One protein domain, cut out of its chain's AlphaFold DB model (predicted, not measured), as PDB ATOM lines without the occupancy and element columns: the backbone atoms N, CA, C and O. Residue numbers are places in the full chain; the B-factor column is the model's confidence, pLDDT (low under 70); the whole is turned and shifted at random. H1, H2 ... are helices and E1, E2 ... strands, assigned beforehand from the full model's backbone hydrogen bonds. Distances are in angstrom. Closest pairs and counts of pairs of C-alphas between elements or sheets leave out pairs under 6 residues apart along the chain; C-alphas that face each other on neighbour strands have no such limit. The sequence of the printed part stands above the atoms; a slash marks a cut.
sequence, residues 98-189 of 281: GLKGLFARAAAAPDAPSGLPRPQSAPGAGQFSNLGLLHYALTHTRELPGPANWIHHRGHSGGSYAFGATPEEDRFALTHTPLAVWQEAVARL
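Overview. This is residues 98 to 189 of the 281 residues of the protein "Thioesterase domain-containing protein" of Kitasatospora aureofaciens (UniProt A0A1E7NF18). A single helix, H2, makes the core, with a small strand hairpin, E1 and E2, at its first end and a second hairpin, E3 and E4, along one of its sides. H1 packs on the side of H2 away from E3 and E4, H3 packs on H1 without reaching H2, and a long loop, residues 140 to 158, runs from the last end of H2 to E3. The printed part has 92 residues with three named helices and four named strands, in the order H1 E1 E2 H2 E3 E4 H3, and its class is mixed, helices and strands. Its two sheets, E1 - E2 and E3 - E4, are antiparallel. It is compact, with a radius of gyration of the C-alphas of 12.5 A and spans of 36 by 29 by 24 A.

Arrangement. Start with H1, residues 98 to 108, which touches H2, residues 130 to 139, opposite ways at a tilt of 37 degrees, only just steep; their closest C-alphas, Ala 106 and Asn 130, are 4.8 A apart. Next comes the hairpin of E1, residues 113 to 117, and E2, residues 127 to 129, antiparallel, where N 114 and O 128 are within hydrogen-bond range at 2.8 A. The closest C-alphas of E1 and H2, Ser 114 and Asn 130, are 4.7 A apart. Go on to the hairpin of E3, residues 159 to 162, and E4, residues 171 to 174, antiparallel at 174 degrees, with N 162 and O 171 within range at 2.8 A. The closest C-alphas of H2 and E4, His 135 and Phe 172, are 6.6 A apart. E1 and E2 are apart from E3 and E4. Last, H3, residues 179 to 188, touches H1 at a steep tilt of 62 degrees, opposite ways, closest at the C-alphas of Lys 100 and Val 186, 6.0 A; H3 is apart from H2. In H1, H2 and H3 every O i to N i+4 pair is within hydrogen-bond range.

Along the chain. Find C-alpha 98 at (59.495, -20.462, 217.507); from there H1 runs 15.9 A to C-alpha 108. E1 is 9.4 A long and E2 6.5 A. H2 begins at C-alpha 130, at (69.166, -12.262, 213.690), and is 14.4 A long. E3 measures 10.3 A and E4 10.8 A. H3 runs 14.3 A and ends at C-alpha 188, at (58.105, -27.234, 204.801).

Size, cuts and confidence. The two C-alphas farthest apart, those of Gly 124 and Arg 188, are 37.0 A apart. The printed part has no cut, and its one long link is that from H2 to E3, 19 residues. The mean pLDDT of the printed part is 92.7, and no printed residue is under 70.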
ATOM      1  N   GLY A  98      58.312 -19.710 217.106       77.88
ATOM      2  CA  GLY A  98      59.495 -20.462 217.507       77.88
ATOM      3  C   GLY A  98      60.645 -20.397 216.515       77.88
ATOM      4  O   GLY A  98      61.047 -19.328 216.043       77.88
ATOM      5  N   LEU A  99      61.143 -21.580 216.161       85.50
ATOM      6  CA  LEU A  99      62.236 -21.759 215.212       85.50
ATOM      7  C   LEU A  99      61.907 -21.188 213.820       85.50
ATOM      8  O   LEU A  99      62.755 -20.550 213.203       85.50
ATOM      9  N   LYS A 100      60.663 -21.323 213.344       87.19
ATOM     10  CA  LYS A 100      60.243 -20.807 212.028       87.19
ATOM     11  C   LYS A 100      60.323 -19.282 211.947       87.19
ATOM     12  O   LYS A 100      60.768 -18.743 210.936       87.19
ATOM     13  N   GLY A 101      59.963 -18.591 213.026       88.88
ATOM     14  CA  GLY A 101      60.111 -17.144 213.147       88.88
ATOM     15  C   GLY A 101      61.575 -16.701 213.155       88.88
ATOM     16  O   GLY A 101      61.896 -15.676 212.557       88.88
ATOM     17  N   LEU A 102      62.468 -17.477 213.782       92.19
ATOM     18  CA  LEU A 102      63.911 -17.208 213.759       92.19
ATOM     19  C   LEU A 102      64.482 -17.314 212.342       92.19
ATOM     20  O   LEU A 102      65.167 -16.396 211.895       92.19
ATOM     21  N   PHE A 103      64.134 -18.377 211.611       93.75
ATOM     22  CA  PHE A 103      64.533 -18.535 210.211       93.75
ATOM     23  C   PHE A 103      64.022 -17.396 209.326       93.75
ATOM     24  O   PHE A 103      64.792 -16.845 208.543       93.75
ATOM     25  N   ALA A 104      62.755 -16.998 209.481       91.88
ATOM     26  CA  ALA A 104      62.181 -15.901 208.706       91.88
ATOM     27  C   ALA A 104      62.907 -14.563 208.951       91.88
ATOM     28  O   ALA A 104      63.200 -13.843 207.999       91.88
ATOM     29  N   ARG A 105      63.243 -14.242 210.211       94.06
ATOM     30  CA  ARG A 105      63.984 -13.013 210.546       94.06
ATOM     31  C   ARG A 105      65.411 -13.028 210.008       94.06
ATOM     32  O   ARG A 105      65.833 -12.048 209.404       94.06
ATOM     33  N   ALA A 106      66.131 -14.135 210.190       96.00
ATOM     34  CA  ALA A 106      67.498 -14.273 209.694       96.00
ATOM     35  C   ALA A 106      67.569 -14.212 208.160       96.00
ATOM     36  O   ALA A 106      68.517 -13.654 207.622       96.00
ATOM     37  N   ALA A 107      66.560 -14.736 207.456       94.88
ATOM     38  CA  ALA A 107      66.483 -14.647 205.999       94.88
ATOM     39  C   ALA A 107      66.194 -13.219 205.500       94.88
ATOM     40  O   ALA A 107      66.723 -12.815 204.471       94.88
ATOM     41  N   ALA A 108      65.354 -12.461 206.213       96.25
ATOM     42  CA  ALA A 108      64.965 -11.113 205.801       96.25
ATOM     43  C   ALA A 108      66.017 -10.044 206.140       96.25
ATOM     44  O   ALA A 108      66.206  -9.107 205.368       96.25
ATOM     45  N   ALA A 109      66.670 -10.155 207.301       97.38
ATOM     46  CA  ALA A 109      67.619  -9.163 207.800       97.38
ATOM     47  C   ALA A 109      68.663  -9.820 208.728       97.38
ATOM     48  O   ALA A 109      68.556  -9.679 209.951       97.38
ATOM     49  N   PRO A 110      69.651 -10.558 208.184       96.94
ATOM     50  CA  PRO A 110      70.570 -11.393 208.968       96.94
ATOM     51  C   PRO A 110      71.378 -10.601 210.001       96.94
ATOM     52  O   PRO A 110      71.473 -11.030 211.152       96.94
ATOM     53  N   ASP A 111      71.878  -9.429 209.614       96.94
ATOM     54  CA  ASP A 111      72.770  -8.608 210.444       96.94
ATOM     55  C   ASP A 111      72.017  -7.612 211.335       96.94
ATOM     56  O   ASP A 111      72.606  -6.974 212.202       96.94
ATOM     57  N   ALA A 112      70.699  -7.475 211.154       97.00
ATOM     58  CA  ALA A 112      69.911  -6.577 211.986       97.00
ATOM     59  C   ALA A 112      69.849  -7.087 213.441       97.00
ATOM     60  O   ALA A 112      69.775  -8.305 213.660       97.00
ATOM     61  N   PRO A 113      69.805  -6.182 214.440       96.06
ATOM     62  CA  PRO A 113      69.619  -6.566 215.832       96.06
ATOM     63  C   PRO A 113      68.325  -7.363 216.019       96.06
ATOM     64  O   PRO A 113      67.248  -6.957 215.583       96.06
ATOM     65  N   SER A 114      68.429  -8.499 216.699       94.06
ATOM     66  CA  SER A 114      67.301  -9.394 216.976       94.06
ATOM     67  C   SER A 114      66.357  -8.891 218.070       94.06
ATOM     68  O   SER A 114      65.278  -9.457 218.258       94.06
ATOM     69  N   GLY A 115      66.772  -7.879 218.840       91.19
ATOM     70  CA  GLY A 115      66.086  -7.439 220.054       91.19
ATOM     71  C   GLY A 115      66.350  -8.314 221.286       91.19
ATOM     72  O   GLY A 115      65.947  -7.927 222.382       91.19
ATOM     73  N   LEU A 116      67.031  -9.462 221.150       91.25
ATOM     74  CA  LEU A 116      67.373 -10.329 222.281       91.25
ATOM     75  C   LEU A 116      68.807 -10.076 222.762       91.25
ATOM     76  O   LEU A 116      69.724 -10.048 221.937       91.25
ATOM     77  N   PRO A 117      69.021  -9.907 224.082       92.31
ATOM     78  CA  PRO A 117      70.350  -9.668 224.625       92.31
ATOM     79  C   PRO A 117      71.235 -10.907 224.473       92.31
ATOM     80  O   PRO A 117      70.757 -12.039 224.584       92.31
ATOM     81  N   ARG A 118      72.536 -10.686 224.270       91.50
ATOM     82  CA  ARG A 118      73.542 -11.746 224.418       91.50
ATOM     83  C   ARG A 118      73.604 -12.209 225.890       91.50
ATOM     84  O   ARG A 118      73.268 -11.419 226.780       91.50
ATOM     85  N   PRO A 119      74.002 -13.464 226.176       88.44
ATOM     86  CA  PRO A 119      74.148 -13.963 227.541       88.44
ATOM     87  C   PRO A 119      75.088 -13.083 228.366       88.44
ATOM     88  O   PRO A 119      76.043 -12.526 227.836       88.44
ATOM     89  N   GLN A 120      74.872 -13.008 229.680       85.88
ATOM     90  CA  GLN A 120      75.739 -12.232 230.583       85.88
ATOM     91  C   GLN A 120      77.196 -12.719 230.593       85.88
ATOM     92  O   GLN A 120      78.097 -11.959 230.928       85.88
ATOM     93  N   SER A 121      77.425 -13.984 230.237       83.75
ATOM     94  CA  SER A 121      78.755 -14.575 230.079       83.75
ATOM     95  C   SER A 121      79.479 -14.133 228.801       83.75
ATOM     96  O   SER A 121      80.669 -14.413 228.665       83.75
ATOM     97  N   ALA A 122      78.795 -13.470 227.864       87.88
ATOM     98  CA  ALA A 122      79.399 -12.979 226.636       87.88
ATOM     99  C   ALA A 122      80.243 -11.715 226.906       87.88
ATOM    100  O   ALA A 122      79.820 -10.845 227.673       87.88
ATOM    101  N   PRO A 123      81.421 -11.566 226.273       85.88
ATOM    102  CA  PRO A 123      82.184 -10.328 226.334       85.88
ATOM    103  C   PRO A 123      81.398  -9.173 225.692       85.88
ATOM    104  O   PRO A 123      80.997  -9.236 224.533       85.88
ATOM    105  N   GLY A 124      81.208  -8.097 226.457       80.50
ATOM    106  CA  GLY A 124      80.534  -6.878 226.005       80.50
ATOM    107  C   GLY A 124      79.001  -6.960 226.012       80.50
ATOM    108  O   GLY A 124      78.387  -7.981 225.702       80.50
ATOM    109  N   ALA A 125      78.354  -5.840 226.330       78.06
ATOM    110  CA  ALA A 125      76.901  -5.725 226.246       78.06
ATOM    111  C   ALA A 125      76.443  -5.640 224.780       78.06
ATOM    112  O   ALA A 125      77.117  -5.043 223.946       78.06
ATOM    113  N   GLY A 126      75.287  -6.220 224.457       88.88
ATOM    114  CA  GLY A 126      74.733  -6.137 223.108       88.88
ATOM    115  C   GLY A 126      73.567  -7.085 222.878       88.88
ATOM    116  O   GLY A 126      73.209  -7.886 223.745       88.88
ATOM    117  N   GLN A 127      72.979  -6.988 221.691       94.44
ATOM    118  CA  GLN A 127      71.939  -7.893 221.214       94.44
ATOM    119  C   GLN A 127      72.523  -8.818 220.156       94.44
ATOM    120  O   GLN A 127      73.399  -8.406 219.405       94.44
ATOM    121  N   PHE A 128      72.027 -10.046 220.060       96.00
ATOM    122  CA  PHE A 128      72.367 -10.896 218.921       96.00
ATOM    123  C   PHE A 128      71.947 -10.224 217.603       96.00
ATOM    124  O   PHE A 128      70.876  -9.607 217.555       96.00
ATOM    125  N   SER A 129      72.701 -10.433 216.522       97.12
ATOM    126  CA  SER A 129      72.146 -10.312 215.166       97.12
ATOM    127  C   SER A 129      71.078 -11.394 214.943       97.12
ATOM    128  O   SER A 129      71.048 -12.404 215.655       97.12
ATOM    129  N   ASN A 130      70.170 -11.228 213.978       97.56
ATOM    130  CA  ASN A 130      69.166 -12.262 213.690       97.56
ATOM    131  C   ASN A 130      69.801 -13.599 213.283       97.56
ATOM    132  O   ASN A 130      69.319 -14.656 213.702       97.56
ATOM    133  N   LEU A 131      70.881 -13.564 212.497       97.56
ATOM    134  CA  LEU A 131      71.613 -14.764 212.103       97.56
ATOM    135  C   LEU A 131      72.349 -15.396 213.292       97.56
ATOM    136  O   LEU A 131      72.248 -16.608 213.491       97.56
ATOM    137  N   GLY A 132      73.010 -14.586 214.123       97.31
ATOM    138  CA  GLY A 132      73.659 -15.060 215.347       97.31
ATOM    139  C   GLY A 132      72.658 -15.724 216.292       97.31
ATOM    140  O   GLY A 132      72.854 -16.864 216.709       97.31
ATOM    141  N   LEU A 133      71.509 -15.090 216.535       96.25
ATOM    142  CA  LEU A 133      70.453 -15.673 217.363       96.25
ATOM    143  C   LEU A 133      69.953 -17.013 216.804       96.25
ATOM    144  O   LEU A 133      69.708 -17.938 217.575       96.25
ATOM    145  N   LEU A 134      69.795 -17.135 215.483       97.25
ATOM    146  CA  LEU A 134      69.383 -18.388 214.856       97.25
ATOM    147  C   LEU A 134      70.415 -19.504 215.088       97.25
ATOM    148  O   LEU A 134      70.043 -20.603 215.501       97.25
ATOM    149  N   HIS A 135      71.703 -19.227 214.881       97.88
ATOM    150  CA  HIS A 135      72.767 -20.201 215.136       97.88
ATOM    151  C   HIS A 135      72.881 -20.567 216.617       97.88
ATOM    152  O   HIS A 135      73.027 -21.747 216.951       97.88
ATOM    153  N   TYR A 136      72.760 -19.583 217.508       96.50
ATOM    154  CA  TYR A 136      72.726 -19.821 218.946       96.50
ATOM    155  C   TYR A 136      71.537 -20.710 219.317       96.50
ATOM    156  O   TYR A 136      71.701 -21.708 220.010       96.50
ATOM    157  N   ALA A 137      70.349 -20.428 218.776       95.56
ATOM    158  CA  ALA A 137      69.152 -21.215 219.034       95.56
ATOM    159  C   ALA A 137      69.252 -22.660 218.543       95.56
ATOM    160  O   ALA A 137      68.759 -23.561 219.224       95.56
ATOM    161  N   LEU A 138      69.896 -22.898 217.399       96.81
ATOM    162  CA  LEU A 138      70.127 -24.246 216.878       96.81
ATOM    163  C   LEU A 138      71.129 -25.030 217.733       96.81
ATOM    164  O   LEU A 138      70.922 -26.218 217.965       96.81
ATOM    165  N   THR A 139      72.182 -24.382 218.230       97.31
ATOM    166  CA  THR A 139      73.297 -25.056 218.925       97.31
ATOM    167  C   THR A 139      73.154 -25.106 220.448       97.31
ATOM    168  O   THR A 139      73.702 -26.011 221.068       97.31
ATOM    169  N   HIS A 140      72.387 -24.191 221.047       95.75
ATOM    170  CA  HIS A 140      72.197 -24.024 222.497       95.75
ATOM    171  C   HIS A 140      70.707 -23.967 222.867       95.75
ATOM    172  O   HIS A 140      70.289 -23.241 223.769       95.75
ATOM    173  N   THR A 141      69.868 -24.734 222.163       94.94
ATOM    174  CA  THR A 141      68.413 -24.767 222.383       94.94
ATOM    175  C   THR A 141      68.040 -24.939 223.854       94.94
ATOM    176  O   THR A 141      67.124 -24.262 224.310       94.94
ATOM    177  N   ARG A 142      68.741 -25.804 224.602       94.50
ATOM    178  CA  ARG A 142      68.466 -26.081 226.024       94.50
ATOM    179  C   ARG A 142      68.438 -24.820 226.889       94.50
ATOM    180  O   ARG A 142      67.677 -24.761 227.852       94.50
ATOM    181  N   GLU A 143      69.271 -23.842 226.554       91.69
ATOM    182  CA  GLU A 143      69.457 -22.604 227.314       91.69
ATOM    183  C   GLU A 143      68.371 -21.567 227.017       91.69
ATOM    184  O   GLU A 143      68.185 -20.615 227.775       91.69
ATOM    185  N   LEU A 144      67.633 -21.748 225.921       89.06
ATOM    186  CA  LEU A 144      66.600 -20.814 225.514       89.06
ATOM    187  C   LEU A 144      65.298 -21.020 226.293       89.06
ATOM    188  O   LEU A 144      64.902 -22.160 226.568       89.06
ATOM    189  N   PRO A 145      64.553 -19.933 226.567       84.75
ATOM    190  CA  PRO A 145      63.240 -20.036 227.179       84.75
ATOM    191  C   PRO A 145      62.301 -20.846 226.285       84.75
ATOM    192  O   PRO A 145      62.292 -20.709 225.064       84.75
ATOM    193  N   GLY A 146      61.490 -21.689 226.908       83.19
ATOM    194  CA  GLY A 146      60.514 -22.512 226.214       83.19
ATOM    195  C   GLY A 146      60.039 -23.653 227.106       83.19
ATOM    196  O   GLY A 146      60.807 -24.153 227.933       83.19
ATOM    197  N   PRO A 147      58.783 -24.098 226.956       81.56
ATOM    198  CA  PRO A 147      58.202 -25.103 227.842       81.56
ATOM    199  C   PRO A 147      58.898 -26.467 227.731       81.56
ATOM    200  O   PRO A 147      58.876 -27.237 228.688       81.56
ATOM    201  N   ALA A 148      59.543 -26.751 226.594       87.31
ATOM    202  CA  ALA A 148      60.162 -28.042 226.299       87.31
ATOM    203  C   ALA A 148      61.618 -27.949 225.802       87.31
ATOM    204  O   ALA A 148      62.204 -28.971 225.482       87.31
ATOM    205  N   ASN A 149      62.247 -26.771 225.755       90.88
ATOM    206  CA  ASN A 149      63.621 -26.649 225.239       90.88
ATOM    207  C   ASN A 149      64.648 -27.443 226.054       90.88
ATOM    208  O   ASN A 149      65.599 -27.991 225.501       90.88
ATOM    209  N   TRP A 150      64.399 -27.556 227.355       93.12
ATOM    210  CA  TRP A 150      65.224 -28.266 228.327       93.12
ATOM    211  C   TRP A 150      65.360 -29.770 228.088       93.12
ATOM    212  O   TRP A 150      66.212 -30.394 228.708       93.12
ATOM    213  N   ILE A 151      64.515 -30.352 227.231       93.44
ATOM    214  CA  ILE A 151      64.561 -31.784 226.915       93.44
ATOM    215  C   ILE A 151      65.788 -32.156 226.078       93.44
ATOM    216  O   ILE A 151      66.082 -33.339 225.922       93.44
ATOM    217  N   HIS A 152      66.447 -31.156 225.486       95.75
ATOM    218  CA  HIS A 152      67.680 -31.335 224.743       95.75
ATOM    219  C   HIS A 152      68.859 -31.309 225.707       95.75
ATOM    220  O   HIS A 152      68.910 -30.478 226.614       95.75
ATOM    221  N   HIS A 153      69.846 -32.162 225.468       96.00
ATOM    222  CA  HIS A 153      71.103 -32.137 226.190       96.00
ATOM    223  C   HIS A 153      71.862 -30.834 225.902       96.00
ATOM    224  O   HIS A 153      72.381 -30.217 226.832       96.00
ATOM    225  N   ARG A 154      71.815 -30.352 224.649       96.38
ATOM    226  CA  ARG A 154      72.346 -29.045 224.240       96.38
ATOM    227  C   ARG A 154      71.489 -28.338 223.181       96.38
ATOM    228  O   ARG A 154      71.020 -27.230 223.437       96.38
ATOM    229  N   GLY A 155      71.246 -28.948 222.017       96.44
ATOM    230  CA  GLY A 155      70.700 -28.230 220.862       96.44
ATOM    231  C   GLY A 155      70.045 -29.082 219.774       96.44
ATOM    232  O   GLY A 155      70.203 -30.301 219.697       96.44
ATOM    233  N   HIS A 156      69.324 -28.398 218.888       95.56
ATOM    234  CA  HIS A 156      68.778 -28.975 217.662       95.56
ATOM    235  C   HIS A 156      69.860 -29.421 216.673       95.56
ATOM    236  O   HIS A 156      69.621 -30.345 215.902       95.56
ATOM    237  N   SER A 157      71.034 -28.794 216.679       97.38
ATOM    238  CA  SER A 157      72.141 -29.131 215.784       97.38
ATOM    239  C   SER A 157      73.477 -29.050 216.519       97.38
ATOM    240  O   SER A 157      73.641 -28.270 217.460       97.38
ATOM    241  N   GLY A 158      74.432 -29.864 216.088       97.31
ATOM    242  CA  GLY A 158      75.829 -29.761 216.467       97.31
ATOM    243  C   GLY A 158      76.487 -28.558 215.809       97.31
ATOM    244  O   GLY A 158      76.259 -28.257 214.636       97.31
ATOM    245  N   GLY A 159      77.318 -27.856 216.572       96.88
ATOM    246  CA  GLY A 159      77.978 -26.654 216.092       96.88
ATOM    247  C   GLY A 159      78.738 -25.908 217.174       96.88
ATOM    248  O   GLY A 159      78.874 -26.360 218.319       96.88
ATOM    249  N   SER A 160      79.220 -24.735 216.789       96.38
ATOM    250  CA  SER A 160      79.944 -23.811 217.649       96.38
ATOM    251  C   SER A 160      79.311 -22.425 217.615       96.38
ATOM    252  O   SER A 160      78.755 -21.992 216.603       96.38
ATOM    253  N   TYR A 161      79.417 -21.734 218.747       96.56
ATOM    254  CA  TYR A 161      79.132 -20.315 218.872       96.56
ATOM    255  C   TYR A 161      80.204 -19.705 219.773       96.56
ATOM    256  O   TYR A 161      80.387 -20.156 220.903       96.56
ATOM    257  N   ALA A 162      80.929 -18.719 219.265       96.31
ATOM    258  CA  ALA A 162      81.940 -17.971 219.991       96.31
ATOM    259  C   ALA A 162      81.562 -16.491 219.960       96.31
ATOM    260  O   ALA A 162      81.398 -15.913 218.888       96.31
ATOM    261  N   PHE A 163      81.414 -15.899 221.141       96.12
ATOM    262  CA  PHE A 163      81.064 -14.491 221.281       96.12
ATOM    263  C   PHE A 163      82.287 -13.594 221.072       96.12
ATOM    264  O   PHE A 163      83.333 -13.828 221.683       96.12
ATOM    265  N   GLY A 164      82.134 -12.564 220.241       95.44
ATOM    266  CA  GLY A 164      83.097 -11.471 220.103       95.44
ATOM    267  C   GLY A 164      82.778 -10.304 221.040       95.44
ATOM    268  O   GLY A 164      81.762 -10.327 221.741       95.44
ATOM    269  N   ALA A 165      83.611  -9.258 221.061       93.94
ATOM    270  CA  ALA A 165      83.343  -8.081 221.892       93.94
ATOM    271  C   ALA A 165      82.054  -7.368 221.451       93.94
ATOM    272  O   ALA A 165      81.305  -6.863 222.294       93.94
ATOM    273  N   THR A 166      81.742  -7.413 220.153       92.38
ATOM    274  CA  THR A 166      80.473  -6.951 219.571       92.38
ATOM    275  C   THR A 166      79.743  -8.082 218.827       92.38
ATOM    276  O   THR A 166      80.359  -9.102 218.516       92.38
ATOM    277  N   PRO A 167      78.432  -7.944 218.538       90.56
ATOM    278  CA  PRO A 167      77.672  -8.952 217.791       90.56
ATOM    279  C   PRO A 167      78.227  -9.249 216.391       90.56
ATOM    280  O   PRO A 167      78.104 -10.370 215.908       90.56
ATOM    281  N   GLU A 168      78.852  -8.266 215.742       92.00
ATOM    282  CA  GLU A 168      79.480  -8.400 214.420       92.00
ATOM    283  C   GLU A 168      80.753  -9.257 214.462       92.00
ATOM    284  O   GLU A 168      81.187  -9.785 213.440       92.00
ATOM    285  N   GLU A 169      81.354  -9.403 215.645       95.06
ATOM    286  CA  GLU A 169      82.537 -10.229 215.878       95.06
ATOM    287  C   GLU A 169      82.192 -11.668 216.298       95.06
ATOM    288  O   GLU A 169      83.099 -12.500 216.421       95.06
ATOM    289  N   ASP A 170      80.908 -11.981 216.516       96.12
ATOM    290  CA  ASP A 170      80.464 -13.335 216.845       96.12
ATOM    291  C   ASP A 170      80.804 -14.304 215.696       96.12
ATOM    292  O   ASP A 170      80.617 -14.019 214.512       96.12
ATOM    293  N   ARG A 171      81.292 -15.498 216.046       97.31
ATOM    294  CA  ARG A 171      81.626 -16.560 215.086       97.31
ATOM    295  C   ARG A 171      80.826 -17.808 215.393       97.31
ATOM    296  O   ARG A 171      80.852 -18.308 216.514       97.31
ATOM    297  N   PHE A 172      80.160 -18.353 214.387       97.56
ATOM    298  CA  PHE A 172      79.311 -19.525 214.554       97.56
ATOM    299  C   PHE A 172      79.321 -20.412 213.316       97.56
ATOM    300  O   PHE A 172      79.474 -19.944 212.188       97.56
ATOM    301  N   ALA A 173      79.148 -21.711 213.538       97.06
ATOM    302  CA  ALA A 173      79.070 -22.708 212.481       97.06
ATOM    303  C   ALA A 173      78.194 -23.884 212.918       97.06
ATOM    304  O   ALA A 173      78.137 -24.223 214.100       97.06
ATOM    305  N   LEU A 174      77.525 -24.513 211.950       97.31
ATOM    306  CA  LEU A 174      76.884 -25.816 212.130       97.31
ATOM    307  C   LEU A 174      77.840 -26.893 211.620       97.31
ATOM    308  O   LEU A 174      78.440 -26.725 210.559       97.31
ATOM    309  N   THR A 175      77.995 -27.978 212.374       96.56
ATOM    310  CA  THR A 175      78.970 -29.032 212.062       96.56
ATOM    311  C   THR A 175      78.441 -30.011 211.017       96.56
ATOM    312  O   THR A 175      79.176 -30.411 210.120       96.56
ATOM    313  N   HIS A 176      77.172 -30.412 211.143       95.44
ATOM    314  CA  HIS A 176      76.628 -31.579 210.436       95.44
ATOM    315  C   HIS A 176      75.546 -31.218 209.415       95.44
ATOM    316  O   HIS A 176      75.589 -31.665 208.269       95.44
ATOM    317  N   THR A 177      74.586 -30.386 209.822       96.25
ATOM    318  CA  THR A 177      73.466 -29.973 208.971       96.25
ATOM    319  C   THR A 177      73.662 -28.527 208.519       96.25
ATOM    320  O   THR A 177      73.611 -27.623 209.356       96.25
ATOM    321  N   PRO A 178      73.856 -28.259 207.214       95.19
ATOM    322  CA  PRO A 178      73.977 -26.896 206.708       95.19
ATOM    323  C   PRO A 178      72.725 -26.059 206.987       95.19
ATOM    324  O   PRO A 178      71.599 -26.561 206.944       95.19
ATOM    325  N   LEU A 179      72.903 -24.750 207.184       95.00
ATOM    326  CA  LEU A 179      71.788 -23.842 207.474       95.00
ATOM    327  C   LEU A 179      70.719 -23.850 206.367       95.00
ATOM    328  O   LEU A 179      69.533 -23.761 206.667       95.00
ATOM    329  N   ALA A 180      71.124 -24.006 205.103       94.69
ATOM    330  CA  ALA A 180      70.203 -24.087 203.967       94.69
ATOM    331  C   ALA A 180      69.275 -25.317 204.035       94.69
ATOM    332  O   ALA A 180      68.089 -25.211 203.731       94.69
ATOM    333  N   VAL A 181      69.781 -26.465 204.502       94.62
ATOM    334  CA  VAL A 181      68.969 -27.681 204.694       94.62
ATOM    335  C   VAL A 181      67.952 -27.457 205.811       94.62
ATOM    336  O   VAL A 181      66.771 -27.767 205.660       94.62
ATOM    337  N   TRP A 182      68.386 -26.839 206.910       93.31
ATOM    338  CA  TRP A 182      67.490 -26.427 207.986       93.31
ATOM    339  C   TRP A 182      66.402 -25.452 207.512       93.31
ATOM    340  O   TRP A 182      65.234 -25.623 207.860       93.31
ATOM    341  N   GLN A 183      66.768 -24.448 206.711       92.00
ATOM    342  CA  GLN A 183      65.830 -23.484 206.131       92.00
ATOM    343  C   GLN A 183      64.755 -24.188 205.304       92.00
ATOM    344  O   GLN A 183      63.568 -23.917 205.488       92.00
ATOM    345  N   GLU A 184      65.152 -25.119 204.434       91.50
ATOM    346  CA  GLU A 184      64.219 -25.891 203.618       91.50
ATOM    347  C   GLU A 184      63.302 -26.773 204.480       91.50
ATOM    348  O   GLU A 184      62.080 -26.764 204.299       91.50
ATOM    349  N   ALA A 185      63.867 -27.489 205.454       88.75
ATOM    350  CA  ALA A 185      63.102 -28.329 206.369       88.75
ATOM    351  C   ALA A 185      62.059 -27.508 207.147       88.75
ATOM    352  O   ALA A 185      60.885 -27.880 207.204       88.75
ATOM    353  N   VAL A 186      62.453 -26.351 207.684       88.25
ATOM    354  CA  VAL A 186      61.569 -25.463 208.452       88.25
ATOM    355  C   VAL A 186      60.529 -24.765 207.571       88.25
ATOM    356  O   VAL A 186      59.389 -24.584 208.007       88.25
ATOM    357  N   ALA A 187      60.862 -24.421 206.326       85.62
ATOM    358  CA  ALA A 187      59.903 -23.859 205.373       85.62
ATOM    359  C   ALA A 187      58.768 -24.845 205.049       85.62
ATOM    360  O   ALA A 187      57.619 -24.428 204.892       85.62
ATOM    361  N   ARG A 188      59.077 -26.149 205.015       85.12
ATOM    362  CA  ARG A 188      58.105 -27.234 204.801       85.12
ATOM    363  C   ARG A 188      57.257 -27.554 206.035       85.12
ATOM    364  O   ARG A 188      56.207 -28.181 205.896       85.12
ATOM    365  N   LEU A 189      57.668 -27.127 207.235       75.25
ATOM    366  CA  LEU A 189      56.812 -27.231 208.419       75.25
ATOM    367  C   LEU A 189      55.552 -26.384 208.207       75.25
ATOM    368  O   LEU A 189      55.622 -25.276 207.677       75.25
TER     369      LEU A 189